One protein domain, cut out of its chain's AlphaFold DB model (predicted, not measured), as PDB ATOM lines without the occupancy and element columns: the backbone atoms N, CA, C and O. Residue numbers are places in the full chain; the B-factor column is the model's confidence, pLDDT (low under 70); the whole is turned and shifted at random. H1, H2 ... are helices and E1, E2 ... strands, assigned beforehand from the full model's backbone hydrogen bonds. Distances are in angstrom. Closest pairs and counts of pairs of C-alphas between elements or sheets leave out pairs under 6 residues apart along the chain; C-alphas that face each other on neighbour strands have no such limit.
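What this domain is: This is residues 637 to 655 and 677 to 744 of the 744 residues of the protein "Hypothetical protein" of Pseudo-nitzschia australis (UniProt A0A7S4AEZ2). With little regular structure, long loops join a small sheet of four short strands to two helices side by side; H2 only grazes the sheet and H1 packs on H2. The 87 printed residues hold E1 H1 E2 H2 E3 E4, mixed class, under half in named elements; the mixed sheet runs E1 E2 E4 E3. It is compact, radius of gyration of the C-alphas 12.3 A, spanning 37 by 24 by 23 A.

How they stand to each other: Start at E1, residues 640 to 642, parallel to E2, residues 701 to 703; N 641 and O 701, 3.0 A apart, are within hydrogen-bond range. E4, residues 739 to 741, is antiparallel to E2, with N 702 and O 740 at 2.9 A, and forms a hairpin with E3, residues 733 to 736, with N 733 and O 741 at 2.9 A. H1, residues 679 to 688, touches H2, residues 722 to 728, at a shallow tilt of 30 degrees, the same way; their closest C-alphas, of Gly 680 and Phe 723, are 6.5 A apart. H1 is not on the sheet. E2, H2 and E3 make a split strand-helix-strand unit, two strands running the same way with E4 between them, its crossover right-handed. In H1 and H2 every O i to N i+4 pair is within hydrogen-bond range.

Where its parts are: Find C-alpha 640 at (-31.101, -0.149, 36.042), where E1 begins; H1 runs 14.1 A, H2 9.9 A, E3 9.2 A; E4 ends at C-alpha 741, (-27.195, 7.817, 39.067).

The domain as a whole: Residues 656 to 676 are cut out, C-alphas 655 and 677 being 10.5 A apart. The links H1 to E2 and E2 to H2 are long. Low pLDDT, under 70, marks 28 residues, among them 709 to 720.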
ATOM      1  N   ASN A 637     -33.222  -0.470  26.205       83.25
ATOM      2  CA  ASN A 637     -34.275  -0.618  27.227       83.25
ATOM      3  C   ASN A 637     -33.781  -0.711  28.684       83.25
ATOM      4  O   ASN A 637     -34.523  -0.343  29.591       83.25
ATOM      5  N   LEU A 638     -32.541  -1.152  28.938       89.25
ATOM      6  CA  LEU A 638     -32.056  -1.347  30.311       89.25
ATOM      7  C   LEU A 638     -31.812  -0.000  31.012       89.25
ATOM      8  O   LEU A 638     -30.919   0.748  30.600       89.25
ATOM      9  N   VAL A 639     -32.580   0.273  32.074       90.75
ATOM     10  CA  VAL A 639     -32.559   1.504  32.888       90.75
ATOM     11  C   VAL A 639     -31.759   1.342  34.185       90.75
ATOM     12  O   VAL A 639     -31.079   2.277  34.616       90.75
ATOM     13  N   GLU A 640     -31.779   0.155  34.783       93.38
ATOM     14  CA  GLU A 640     -31.101  -0.149  36.042       93.38
ATOM     15  C   GLU A 640     -30.231  -1.407  35.927       93.38
ATOM     16  O   GLU A 640     -30.685  -2.460  35.481       93.38
ATOM     17  N   LEU A 641     -28.978  -1.310  36.381       95.50
ATOM     18  CA  LEU A 641     -28.066  -2.448  36.467       95.50
ATOM     19  C   LEU A 641     -27.312  -2.446  37.802       95.50
ATOM     20  O   LEU A 641     -26.559  -1.516  38.112       95.50
ATOM     21  N   ARG A 642     -27.483  -3.506  38.597       96.38
ATOM     22  CA  ARG A 642     -26.791  -3.679  39.883       96.38
ATOM     23  C   ARG A 642     -25.786  -4.822  39.801       96.38
ATOM     24  O   ARG A 642     -26.146  -5.963  39.534       96.38
ATOM     25  N   LEU A 643     -24.520  -4.492  40.041       94.00
ATOM     26  CA  LEU A 643     -23.346  -5.368  39.943       94.00
ATOM     27  C   LEU A 643     -22.537  -5.378  41.252       94.00
ATOM     28  O   LEU A 643     -21.375  -5.794  41.268       94.00
ATOM     29  N   LYS A 644     -23.120  -4.879  42.351       91.75
ATOM     30  CA  LYS A 644     -22.434  -4.707  43.635       91.75
ATOM     31  C   LYS A 644     -21.756  -6.013  44.055       91.75
ATOM     32  O   LYS A 644     -22.378  -7.069  44.089       91.75
ATOM     33  N   SER A 645     -20.478  -5.933  44.406       90.19
ATOM     34  CA  SER A 645     -19.662  -7.050  44.885       90.19
ATOM     35  C   SER A 645     -19.493  -8.221  43.899       90.19
ATOM     36  O   SER A 645     -19.126  -9.326  44.307       90.19
ATOM     37  N   CYS A 646     -19.674  -7.992  42.594       89.69
ATOM     38  CA  CYS A 646     -19.223  -8.911  41.545       89.69
ATOM     39  C   CYS A 646     -17.694  -8.821  41.393       89.69
ATOM     40  O   CYS A 646     -17.170  -8.051  40.591       89.69
ATOM     41  N   ARG A 647     -16.968  -9.583  42.224       83.12
ATOM     42  CA  ARG A 647     -15.515  -9.426  42.442       83.12
ATOM     43  C   ARG A 647     -14.629  -9.643  41.205       83.12
ATOM     44  O   ARG A 647     -13.538  -9.089  41.174       83.12
ATOM     45  N   HIS A 648     -15.074 -10.399  40.196       84.12
ATOM     46  CA  HIS A 648     -14.326 -10.570  38.938       84.12
ATOM     47  C   HIS A 648     -14.532  -9.423  37.927       84.12
ATOM     48  O   HIS A 648     -13.838  -9.370  36.913       84.12
ATOM     49  N   LEU A 649     -15.419  -8.459  38.202       82.81
ATOM     50  CA  LEU A 649     -15.532  -7.240  37.399       82.81
ATOM     51  C   LEU A 649     -14.460  -6.234  37.826       82.81
ATOM     52  O   LEU A 649     -14.649  -5.491  38.784       82.81
ATOM     53  N   GLN A 650     -13.336  -6.199  37.114       78.06
ATOM     54  CA  GLN A 650     -12.279  -5.207  37.325       78.06
ATOM     55  C   GLN A 650     -12.704  -3.840  36.753       78.06
ATOM     56  O   GLN A 650     -12.610  -3.590  35.549       78.06
ATOM     57  N   ILE A 651     -13.223  -2.952  37.602       77.94
ATOM     58  CA  ILE A 651     -13.687  -1.609  37.208       77.94
ATOM     59  C   ILE A 651     -12.539  -0.582  37.232       77.94
ATOM     60  O   ILE A 651     -12.561   0.393  36.479       77.94
ATOM     61  N   GLY A 652     -11.522  -0.812  38.068       64.94
ATOM     62  CA  GLY A 652     -10.375   0.084  38.240       64.94
ATOM     63  C   GLY A 652      -9.457   0.214  37.015       64.94
ATOM     64  O   GLY A 652      -9.337  -0.702  36.201       64.94
ATOM     65  N   LYS A 653      -8.788   1.375  36.926       56.59
ATOM     66  CA  LYS A 653      -7.813   1.766  35.888       56.59
ATOM     67  C   LYS A 653      -8.182   1.312  34.458       56.59
ATOM     68  O   LYS A 653      -7.530   0.420  33.921       56.59
ATOM     69  N   PRO A 654      -9.144   1.964  33.776       52.31
ATOM     70  CA  PRO A 654      -9.095   1.997  32.316       52.31
ATOM     71  C   PRO A 654      -7.726   2.548  31.880       52.31
ATOM     72  O   PRO A 654      -7.293   3.592  32.376       52.31
ATOM     73  N   ASN A 655      -7.041   1.842  30.977       46.62
ATOM     74  CA  ASN A 655      -5.708   2.219  30.499       46.62
ATOM     75  C   ASN A 655      -5.804   3.450  29.578       46.62
ATOM     76  O   ASN A 655      -5.894   3.337  28.359       46.62
ATOM     77  N   ASP A 677      -8.200  -7.387  31.039       54.16
ATOM     78  CA  ASP A 677      -9.248  -7.565  32.058       54.16
ATOM     79  C   ASP A 677      -9.738  -6.235  32.675       54.16
ATOM     80  O   ASP A 677      -9.567  -5.982  33.865       54.16
ATOM     81  N   HIS A 678     -10.363  -5.360  31.881       69.25
ATOM     82  CA  HIS A 678     -10.861  -4.058  32.348       69.25
ATOM     83  C   HIS A 678     -12.357  -3.865  32.044       69.25
ATOM     84  O   HIS A 678     -12.738  -3.143  31.116       69.25
ATOM     85  N   ALA A 679     -13.223  -4.451  32.883       73.81
ATOM     86  CA  ALA A 679     -14.676  -4.233  32.842       73.81
ATOM     87  C   ALA A 679     -15.050  -2.744  32.858       73.81
ATOM     88  O   ALA A 679     -15.989  -2.350  32.170       73.81
ATOM     89  N   GLY A 680     -14.297  -1.905  33.579       76.06
ATOM     90  CA  GLY A 680     -14.514  -0.457  33.600       76.06
ATOM     91  C   GLY A 680     -14.469   0.172  32.203       76.06
ATOM     92  O   GLY A 680     -15.359   0.940  31.841       76.06
ATOM     93  N   GLN A 681     -13.496  -0.211  31.367       78.00
ATOM     94  CA  GLN A 681     -13.405   0.281  29.989       78.00
ATOM     95  C   GLN A 681     -14.543  -0.261  29.113       78.00
ATOM     96  O   GLN A 681     -15.061   0.465  28.265       78.00
ATOM     97  N   TRP A 682     -14.949  -1.518  29.307       78.75
ATOM     98  CA  TRP A 682     -16.014  -2.143  28.515       78.75
ATOM     99  C   TRP A 682     -17.393  -1.554  28.835       78.75
ATOM    100  O   TRP A 682     -18.144  -1.247  27.910       78.75
ATOM    101  N   VAL A 683     -17.684  -1.282  30.111       82.44
ATOM    102  CA  VAL A 683     -18.884  -0.544  30.536       82.44
ATOM    103  C   VAL A 683     -18.884   0.869  29.943       82.44
ATOM    104  O   VAL A 683     -19.871   1.267  29.330       82.44
ATOM    105  N   LEU A 684     -17.773   1.611  30.035       81.69
ATOM    106  CA  LEU A 684     -17.666   2.951  29.439       81.69
ATOM    107  C   LEU A 684     -17.846   2.939  27.912       81.69
ATOM    108  O   LEU A 684     -18.507   3.821  27.369       81.69
ATOM    109  N   ASN A 685     -17.288   1.950  27.211       81.00
ATOM    110  CA  ASN A 685     -17.446   1.812  25.763       81.00
ATOM    111  C   ASN A 685     -18.896   1.489  25.367       81.00
ATOM    112  O   ASN A 685     -19.405   2.097  24.429       81.00
ATOM    113  N   ALA A 686     -19.578   0.596  26.088       79.81
ATOM    114  CA  ALA A 686     -20.982   0.280  25.824       79.81
ATOM    115  C   ALA A 686     -21.912   1.470  26.137       79.81
ATOM    116  O   ALA A 686     -22.820   1.765  25.364       79.81
ATOM    117  N   LEU A 687     -21.650   2.222  27.215       80.19
ATOM    118  CA  LEU A 687     -22.394   3.448  27.534       80.19
ATOM    119  C   LEU A 687     -22.208   4.537  26.465       80.19
ATOM    120  O   LEU A 687     -23.194   5.138  26.045       80.19
ATOM    121  N   ARG A 688     -20.982   4.741  25.959       80.00
ATOM    122  CA  ARG A 688     -20.695   5.669  24.844       80.00
ATOM    123  C   ARG A 688     -21.408   5.303  23.538       80.00
ATOM    124  O   ARG A 688     -21.598   6.179  22.706       80.00
ATOM    125  N   ARG A 689     -21.794   4.040  23.333       74.94
ATOM    126  CA  ARG A 689     -22.540   3.600  22.140       74.94
ATOM    127  C   ARG A 689     -24.055   3.784  22.250       74.94
ATOM    128  O   ARG A 689     -24.753   3.571  21.261       74.94
ATOM    129  N   ARG A 690     -24.592   4.165  23.417       73.25
ATOM    130  CA  ARG A 690     -26.031   4.437  23.556       73.25
ATOM    131  C   ARG A 690     -26.406   5.744  22.831       73.25
ATOM    132  O   ARG A 690     -25.642   6.713  22.894       73.25
ATOM    133  N   PRO A 691     -27.563   5.797  22.142       61.47
ATOM    134  CA  PRO A 691     -27.940   6.932  21.298       61.47
ATOM    135  C   PRO A 691     -27.980   8.239  22.097       61.47
ATOM    136  O   PRO A 691     -28.604   8.302  23.150       61.47
ATOM    137  N   HIS A 692     -27.311   9.281  21.593       53.41
ATOM    138  CA  HIS A 692     -27.080  10.566  22.278       53.41
ATOM    139  C   HIS A 692     -28.292  11.523  22.294       53.41
ATOM    140  O   HIS A 692     -28.168  12.700  22.633       53.41
ATOM    141  N   SER A 693     -29.475  11.041  21.915       50.62
ATOM    142  CA  SER A 693     -30.717  11.801  22.037       50.62
ATOM    143  C   SER A 693     -31.034  12.059  23.512       50.62
ATOM    144  O   SER A 693     -30.949  11.157  24.347       50.62
ATOM    145  N   LYS A 694     -31.473  13.286  23.826       45.12
ATOM    146  CA  LYS A 694     -31.860  13.707  25.186       45.12
ATOM    147  C   LYS A 694     -33.032  12.907  25.785       45.12
ATOM    148  O   LYS A 694     -33.341  13.121  26.949       45.12
ATOM    149  N   LYS A 695     -33.678  12.017  25.019       45.88
ATOM    150  CA  LYS A 695     -34.763  11.136  25.486       45.88
ATOM    151  C   LYS A 695     -34.378   9.650  25.590       45.88
ATOM    152  O   LYS A 695     -35.069   8.914  26.283       45.88
ATOM    153  N   ASP A 696     -33.275   9.216  24.967       50.81
ATOM    154  CA  ASP A 696     -33.056   7.789  24.644       50.81
ATOM    155  C   ASP A 696     -31.880   7.127  25.394       50.81
ATOM    156  O   ASP A 696     -31.560   5.954  25.184       50.81
ATOM    157  N   HIS A 697     -31.228   7.847  26.309       53.91
ATOM    158  CA  HIS A 697     -30.302   7.248  27.274       53.91
ATOM    159  C   HIS A 697     -31.080   6.538  28.395       53.91
ATOM    160  O   HIS A 697     -31.357   7.135  29.435       53.91
ATOM    161  N   THR A 698     -31.394   5.251  28.231       66.56
ATOM    162  CA  THR A 698     -32.146   4.505  29.255       66.56
ATOM    163  C   THR A 698     -31.372   4.236  30.540       66.56
ATOM    164  O   THR A 698     -31.925   4.501  31.602       66.56
ATOM    165  N   LEU A 699     -30.112   3.769  30.513       84.75
ATOM    166  CA  LEU A 699     -29.418   3.432  31.768       84.75
ATOM    167  C   LEU A 699     -29.234   4.684  32.639       84.75
ATOM    168  O   LEU A 699     -28.494   5.602  32.268       84.75
ATOM    169  N   CYS A 700     -29.905   4.698  33.789       87.75
ATOM    170  CA  CYS A 700     -29.940   5.797  34.751       87.75
ATOM    171  C   CYS A 700     -29.386   5.401  36.122       87.75
ATOM    172  O   CYS A 700     -28.926   6.290  36.834       87.75
ATOM    173  N   LEU A 701     -29.364   4.109  36.482       92.31
ATOM    174  CA  LEU A 701     -28.774   3.601  37.728       92.31
ATOM    175  C   LEU A 701     -27.734   2.511  37.438       92.31
ATOM    176  O   LEU A 701     -28.032   1.522  36.769       92.31
ATOM    177  N   LEU A 702     -26.525   2.684  37.982       92.94
ATOM    178  CA  LEU A 702     -25.446   1.695  37.944       92.94
ATOM    179  C   LEU A 702     -24.789   1.547  39.328       92.94
ATOM    180  O   LEU A 702     -24.175   2.488  39.835       92.94
ATOM    181  N   ASP A 703     -24.873   0.356  39.925       92.50
ATOM    182  CA  ASP A 703     -24.209   0.030  41.200       92.50
ATOM    183  C   ASP A 703     -23.023  -0.922  40.980       92.50
ATOM    184  O   ASP A 703     -23.219  -2.098  40.686       92.50
ATOM    185  N   VAL A 704     -21.796  -0.416  41.143       90.38
ATOM    186  CA  VAL A 704     -20.518  -1.152  41.016       90.38
ATOM    187  C   VAL A 704     -19.678  -1.072  42.304       90.38
ATOM    188  O   VAL A 704     -18.443  -1.042  42.288       90.38
ATOM    189  N   ARG A 705     -20.351  -0.993  43.459       87.44
ATOM    190  CA  ARG A 705     -19.721  -0.989  44.792       87.44
ATOM    191  C   ARG A 705     -19.034  -2.321  45.092       87.44
ATOM    192  O   ARG A 705     -19.676  -3.358  44.988       87.44
ATOM    193  N   GLY A 706     -17.774  -2.320  45.531       80.50
ATOM    194  CA  GLY A 706     -17.064  -3.549  45.923       80.50
ATOM    195  C   GLY A 706     -16.738  -4.498  44.761       80.50
ATOM    196  O   GLY A 706     -16.511  -5.687  44.989       80.50
ATOM    197  N   CYS A 707     -16.770  -4.004  43.522       85.88
ATOM    198  CA  CYS A 707     -16.203  -4.691  42.363       85.88
ATOM    199  C   CYS A 707     -14.660  -4.658  42.410       85.88
ATOM    200  O   CYS A 707     -14.063  -3.949  43.222       85.88
ATOM    201  N   GLY A 708     -14.006  -5.430  41.544       73.19
ATOM    202  CA  GLY A 708     -12.546  -5.479  41.451       73.19
ATOM    203  C   GLY A 708     -11.912  -4.152  41.004       73.19
ATOM    204  O   GLY A 708     -12.548  -3.305  40.371       73.19
ATOM    205  N   GLY A 709     -10.629  -3.977  41.322       63.41
ATOM    206  CA  GLY A 709      -9.821  -2.826  40.902       63.41
ATOM    207  C   GLY A 709      -9.892  -1.604  41.825       63.41
ATOM    208  O   GLY A 709      -9.269  -0.587  41.523       63.41
ATOM    209  N   GLN A 710     -10.605  -1.686  42.952       57.72
ATOM    210  CA  GLN A 710     -10.509  -0.695  44.031       57.72
ATOM    211  C   GLN A 710      -9.217  -0.930  44.848       57.72
ATOM    212  O   GLN A 710      -8.875  -2.088  45.093       57.72
ATOM    213  N   PRO A 711      -8.496   0.119  45.303       45.47
ATOM    214  CA  PRO A 711      -7.193  -0.025  45.974       45.47
ATOM    215  C   PRO A 711      -7.255  -0.750  47.332       45.47
ATOM    216  O   PRO A 711      -6.237  -1.213  47.831       45.47
ATOM    217  N   ALA A 712      -8.450  -0.888  47.905       52.03
ATOM    218  CA  ALA A 712      -8.804  -1.938  48.854       52.03
ATOM    219  C   ALA A 712     -10.306  -2.232  48.712       52.03
ATOM    220  O   ALA A 712     -11.058  -1.362  48.273       52.03
ATOM    221  N   MET A 713     -10.765  -3.407  49.162       44.47
ATOM    222  CA  MET A 713     -12.188  -3.814  49.140       44.47
ATOM    223  C   MET A 713     -13.152  -2.819  49.821       44.47
ATOM    224  O   MET A 713     -14.349  -2.848  49.545       44.47
ATOM    225  N   ASN A 714     -12.634  -1.944  50.692       44.88
ATOM    226  CA  ASN A 714     -13.402  -0.960  51.461       44.88
ATOM    227  C   ASN A 714     -13.084   0.506  51.094       44.88
ATOM    228  O   ASN A 714     -13.670   1.409  51.687       44.88
ATOM    229  N   LEU A 715     -12.160   0.775  50.158       47.91
ATOM    230  CA  LEU A 715     -11.777   2.150  49.814       47.91
ATOM    231  C   LEU A 715     -12.680   2.739  48.710       47.91
ATOM    232  O   LEU A 715     -12.876   2.102  47.671       47.91
ATOM    233  N   PRO A 716     -13.204   3.968  48.888       52.25
ATOM    234  CA  PRO A 716     -13.893   4.709  47.837       52.25
ATOM    235  C   PRO A 716     -13.098   4.808  46.531       52.25
ATOM    236  O   PRO A 716     -11.883   5.004  46.550       52.25
ATOM    237  N   TYR A 717     -13.798   4.823  45.391       58.56
ATOM    238  CA  TYR A 717     -13.251   5.503  44.215       58.56
ATOM    239  C   TYR A 717     -13.050   6.977  44.592       58.56
ATOM    240  O   TYR A 717     -13.998   7.641  45.019       58.56
ATOM    241  N   THR A 718     -11.829   7.494  44.478       58.16
ATOM    242  CA  THR A 718     -11.562   8.909  44.766       58.16
ATOM    243  C   THR A 718     -12.085   9.785  43.622       58.16
ATOM    244  O   THR A 718     -12.215   9.327  42.487       58.16
ATOM    245  N   LYS A 719     -12.328  11.082  43.866       59.59
ATOM    246  CA  LYS A 719     -12.707  12.034  42.794       59.59
ATOM    247  C   LYS A 719     -11.657  12.140  41.669       59.59
ATOM    248  O   LYS A 719     -11.952  12.652  40.593       59.59
ATOM    249  N   GLY A 720     -10.429  11.672  41.911       64.31
ATOM    250  CA  GLY A 720      -9.360  11.610  40.917       64.31
ATOM    251  C   GLY A 720      -9.454  10.425  39.948       64.31
ATOM    252  O   GLY A 720      -8.777  10.461  38.919       64.31
ATOM    253  N   ASP A 721     -10.267   9.410  40.251       75.00
ATOM    254  CA  ASP A 721     -10.294   8.129  39.541       75.00
ATOM    255  C   ASP A 721     -10.726   8.265  38.057       75.00
ATOM    256  O   ASP A 721     -11.719   8.942  37.761       75.00
ATOM    257  N   PRO A 722     -10.012   7.628  37.101       76.25
ATOM    258  CA  PRO A 722     -10.340   7.692  35.676       76.25
ATOM    259  C   PRO A 722     -11.745   7.198  35.301       76.25
ATOM    260  O   PRO A 722     -12.373   7.783  34.419       76.25
ATOM    261  N   PHE A 723     -12.258   6.151  35.958       80.94
ATOM    262  CA  PHE A 723     -13.606   5.636  35.717       80.94
ATOM    263  C   PHE A 723     -14.659   6.613  36.247       80.94
ATOM    264  O   PHE A 723     -15.615   6.916  35.535       80.94
ATOM    265  N   VAL A 724     -14.457   7.194  37.438       81.56
ATOM    266  CA  VAL A 724     -15.358   8.236  37.977       81.56
ATOM    267  C   VAL A 724     -15.420   9.443  37.043       81.56
ATOM    268  O   VAL A 724     -16.514   9.868  36.676       81.56
ATOM    269  N   LYS A 725     -14.267   9.952  36.589       82.88
ATOM    270  CA  LYS A 725     -14.190  11.066  35.627       82.88
ATOM    271  C   LYS A 725     -14.915  10.750  34.315       82.88
ATOM    272  O   LYS A 725     -15.671  11.583  33.820       82.88
ATOM    273  N   ALA A 726     -14.726   9.548  33.772       83.38
ATOM    274  CA  ALA A 726     -15.386   9.125  32.540       83.38
ATOM    275  C   ALA A 726     -16.908   8.937  32.709       83.38
ATOM    276  O   ALA A 726     -17.658   9.286  31.802       83.38
ATOM    277  N   MET A 727     -17.376   8.462  33.868       86.62
ATOM    278  CA  MET A 727     -18.805   8.400  34.203       86.62
ATOM    279  C   MET A 727     -19.419   9.801  34.352       86.62
ATOM    280  O   MET A 727     -20.519  10.042  33.855       86.62
ATOM    281  N   SER A 728     -18.708  10.753  34.965       85.81
ATOM    282  CA  SER A 728     -19.157  12.152  35.046       85.81
ATOM    283  C   SER A 728     -19.239  12.825  33.672       85.81
ATOM    284  O   SER A 728     -20.196  13.551  33.420       85.81
ATOM    285  N   ALA A 729     -18.322  12.518  32.748       84.31
ATOM    286  CA  ALA A 729     -18.406  12.954  31.349       84.31
ATOM    287  C   ALA A 729     -19.585  12.323  30.566       84.31
ATOM    288  O   ALA A 729     -19.936  12.805  29.494       84.31
ATOM    289  N   LEU A 730     -20.216  11.273  31.108       83.56
ATOM    290  CA  LEU A 730     -21.457  10.657  30.615       83.56
ATOM    291  C   LEU A 730     -22.693  11.115  31.427       83.56
ATOM    292  O   LEU A 730     -23.721  10.434  31.459       83.56
ATOM    293  N   ASN A 731     -22.590  12.263  32.108       87.00
ATOM    294  CA  ASN A 731     -23.615  12.876  32.961       87.00
ATOM    295  C   ASN A 731     -24.068  12.030  34.173       87.00
ATOM    296  O   ASN A 731     -25.099  12.324  34.779       87.00
ATOM    297  N   PHE A 732     -23.319  10.999  34.583       88.19
ATOM    298  CA  PHE A 732     -23.633  10.256  35.808       88.19
ATOM    299  C   PHE A 732     -23.082  10.957  37.056       88.19
ATOM    300  O   PHE A 732     -21.882  11.211  37.184       88.19
ATOM    301  N   THR A 733     -23.961  11.182  38.034       88.94
ATOM    302  CA  THR A 733     -23.595  11.673  39.369       88.94
ATOM    303  C   THR A 733     -23.345  10.497  40.313       88.94
ATOM    304  O   THR A 733     -24.161   9.578  40.406       88.94
ATOM    305  N   GLN A 734     -22.224  10.503  41.030       86.94
ATOM    306  CA  GLN A 734     -21.950   9.508  42.068       86.94
ATOM    307  C   GLN A 734     -22.592   9.970  43.387       86.94
ATOM    308  O   GLN A 734     -22.226  11.024  43.901       86.94
ATOM    309  N   LYS A 735     -23.561   9.214  43.924       87.19
ATOM    310  CA  LYS A 735     -24.265   9.578  45.178       87.19
ATOM    311  C   LYS A 735     -23.540   9.057  46.418       87.19
ATOM    312  O   LYS A 735     -23.438   9.757  47.417       87.19
ATOM    313  N   VAL A 736     -23.008   7.841  46.324       84.75
ATOM    314  CA  VAL A 736     -22.034   7.258  47.257       84.75
ATOM    315  C   VAL A 736     -20.962   6.538  46.430       84.75
ATOM    316  O   VAL A 736     -21.256   6.163  45.290       84.75
ATOM    317  N   PRO A 737     -19.731   6.336  46.934       83.56
ATOM    318  CA  PRO A 737     -18.646   5.750  46.148       83.56
ATOM    319  C   PRO A 737     -19.056   4.442  45.469       83.56
ATOM    320  O   PRO A 737     -19.532   3.530  46.137       83.56
ATOM    321  N   GLY A 738     -18.901   4.359  44.145       80.88
ATOM    322  CA  GLY A 738     -19.274   3.188  43.337       80.88
ATOM    323  C   GLY A 738     -20.758   3.062  42.966       80.88
ATOM    324  O   GLY A 738     -21.099   2.162  42.205       80.88
ATOM    325  N   PHE A 739     -21.636   3.945  43.450       89.62
ATOM    326  CA  PHE A 739     -23.047   4.008  43.059       89.62
ATOM    327  C   PHE A 739     -23.310   5.270  42.233       89.62
ATOM    328  O   PHE A 739     -23.163   6.397  42.722       89.62
ATOM    329  N   PHE A 740     -23.713   5.076  40.981       89.81
ATOM    330  CA  PHE A 740     -23.889   6.127  39.990       89.81
ATOM    331  C   PHE A 740     -25.357   6.246  39.583       89.81
ATOM    332  O   PHE A 740     -26.020   5.251  39.292       89.81
ATOM    333  N   SER A 741     -25.845   7.482  39.517       91.19
ATOM    334  CA  SER A 741     -27.195   7.817  39.067       91.19
ATOM    335  C   SER A 741     -27.183   9.044  38.158       91.19
ATOM    336  O   SER A 741     -26.538  10.043  38.494       91.19
ATOM    337  N   ARG A 742     -27.929   9.016  37.056       85.88
ATOM    338  CA  ARG A 742     -28.251  10.206  36.252       85.88
ATOM    339  C   ARG A 742     -29.717  10.584  36.482       85.88
ATOM    340  O   ARG A 742     -30.564   9.703  36.573       85.88
ATOM    341  N   SER A 743     -30.002  11.880  36.581       65.50
ATOM    342  CA  SER A 743     -31.365  12.408  36.472       65.50
ATOM    343  C   SER A 743     -31.821  12.345  35.013       65.50
ATOM    344  O   SER A 743     -31.136  12.894  34.148       65.50
ATOM    345  N   THR A 744     -32.941  11.671  34.767       54.69
ATOM    346  CA  THR A 744     -33.730  11.780  33.530       54.69
ATOM    347  C   THR A 744     -34.334  13.170  33.409       54.69
ATOM    348  O   THR A 744     -34.972  13.569  34.411       54.69
TER     349      THR A 744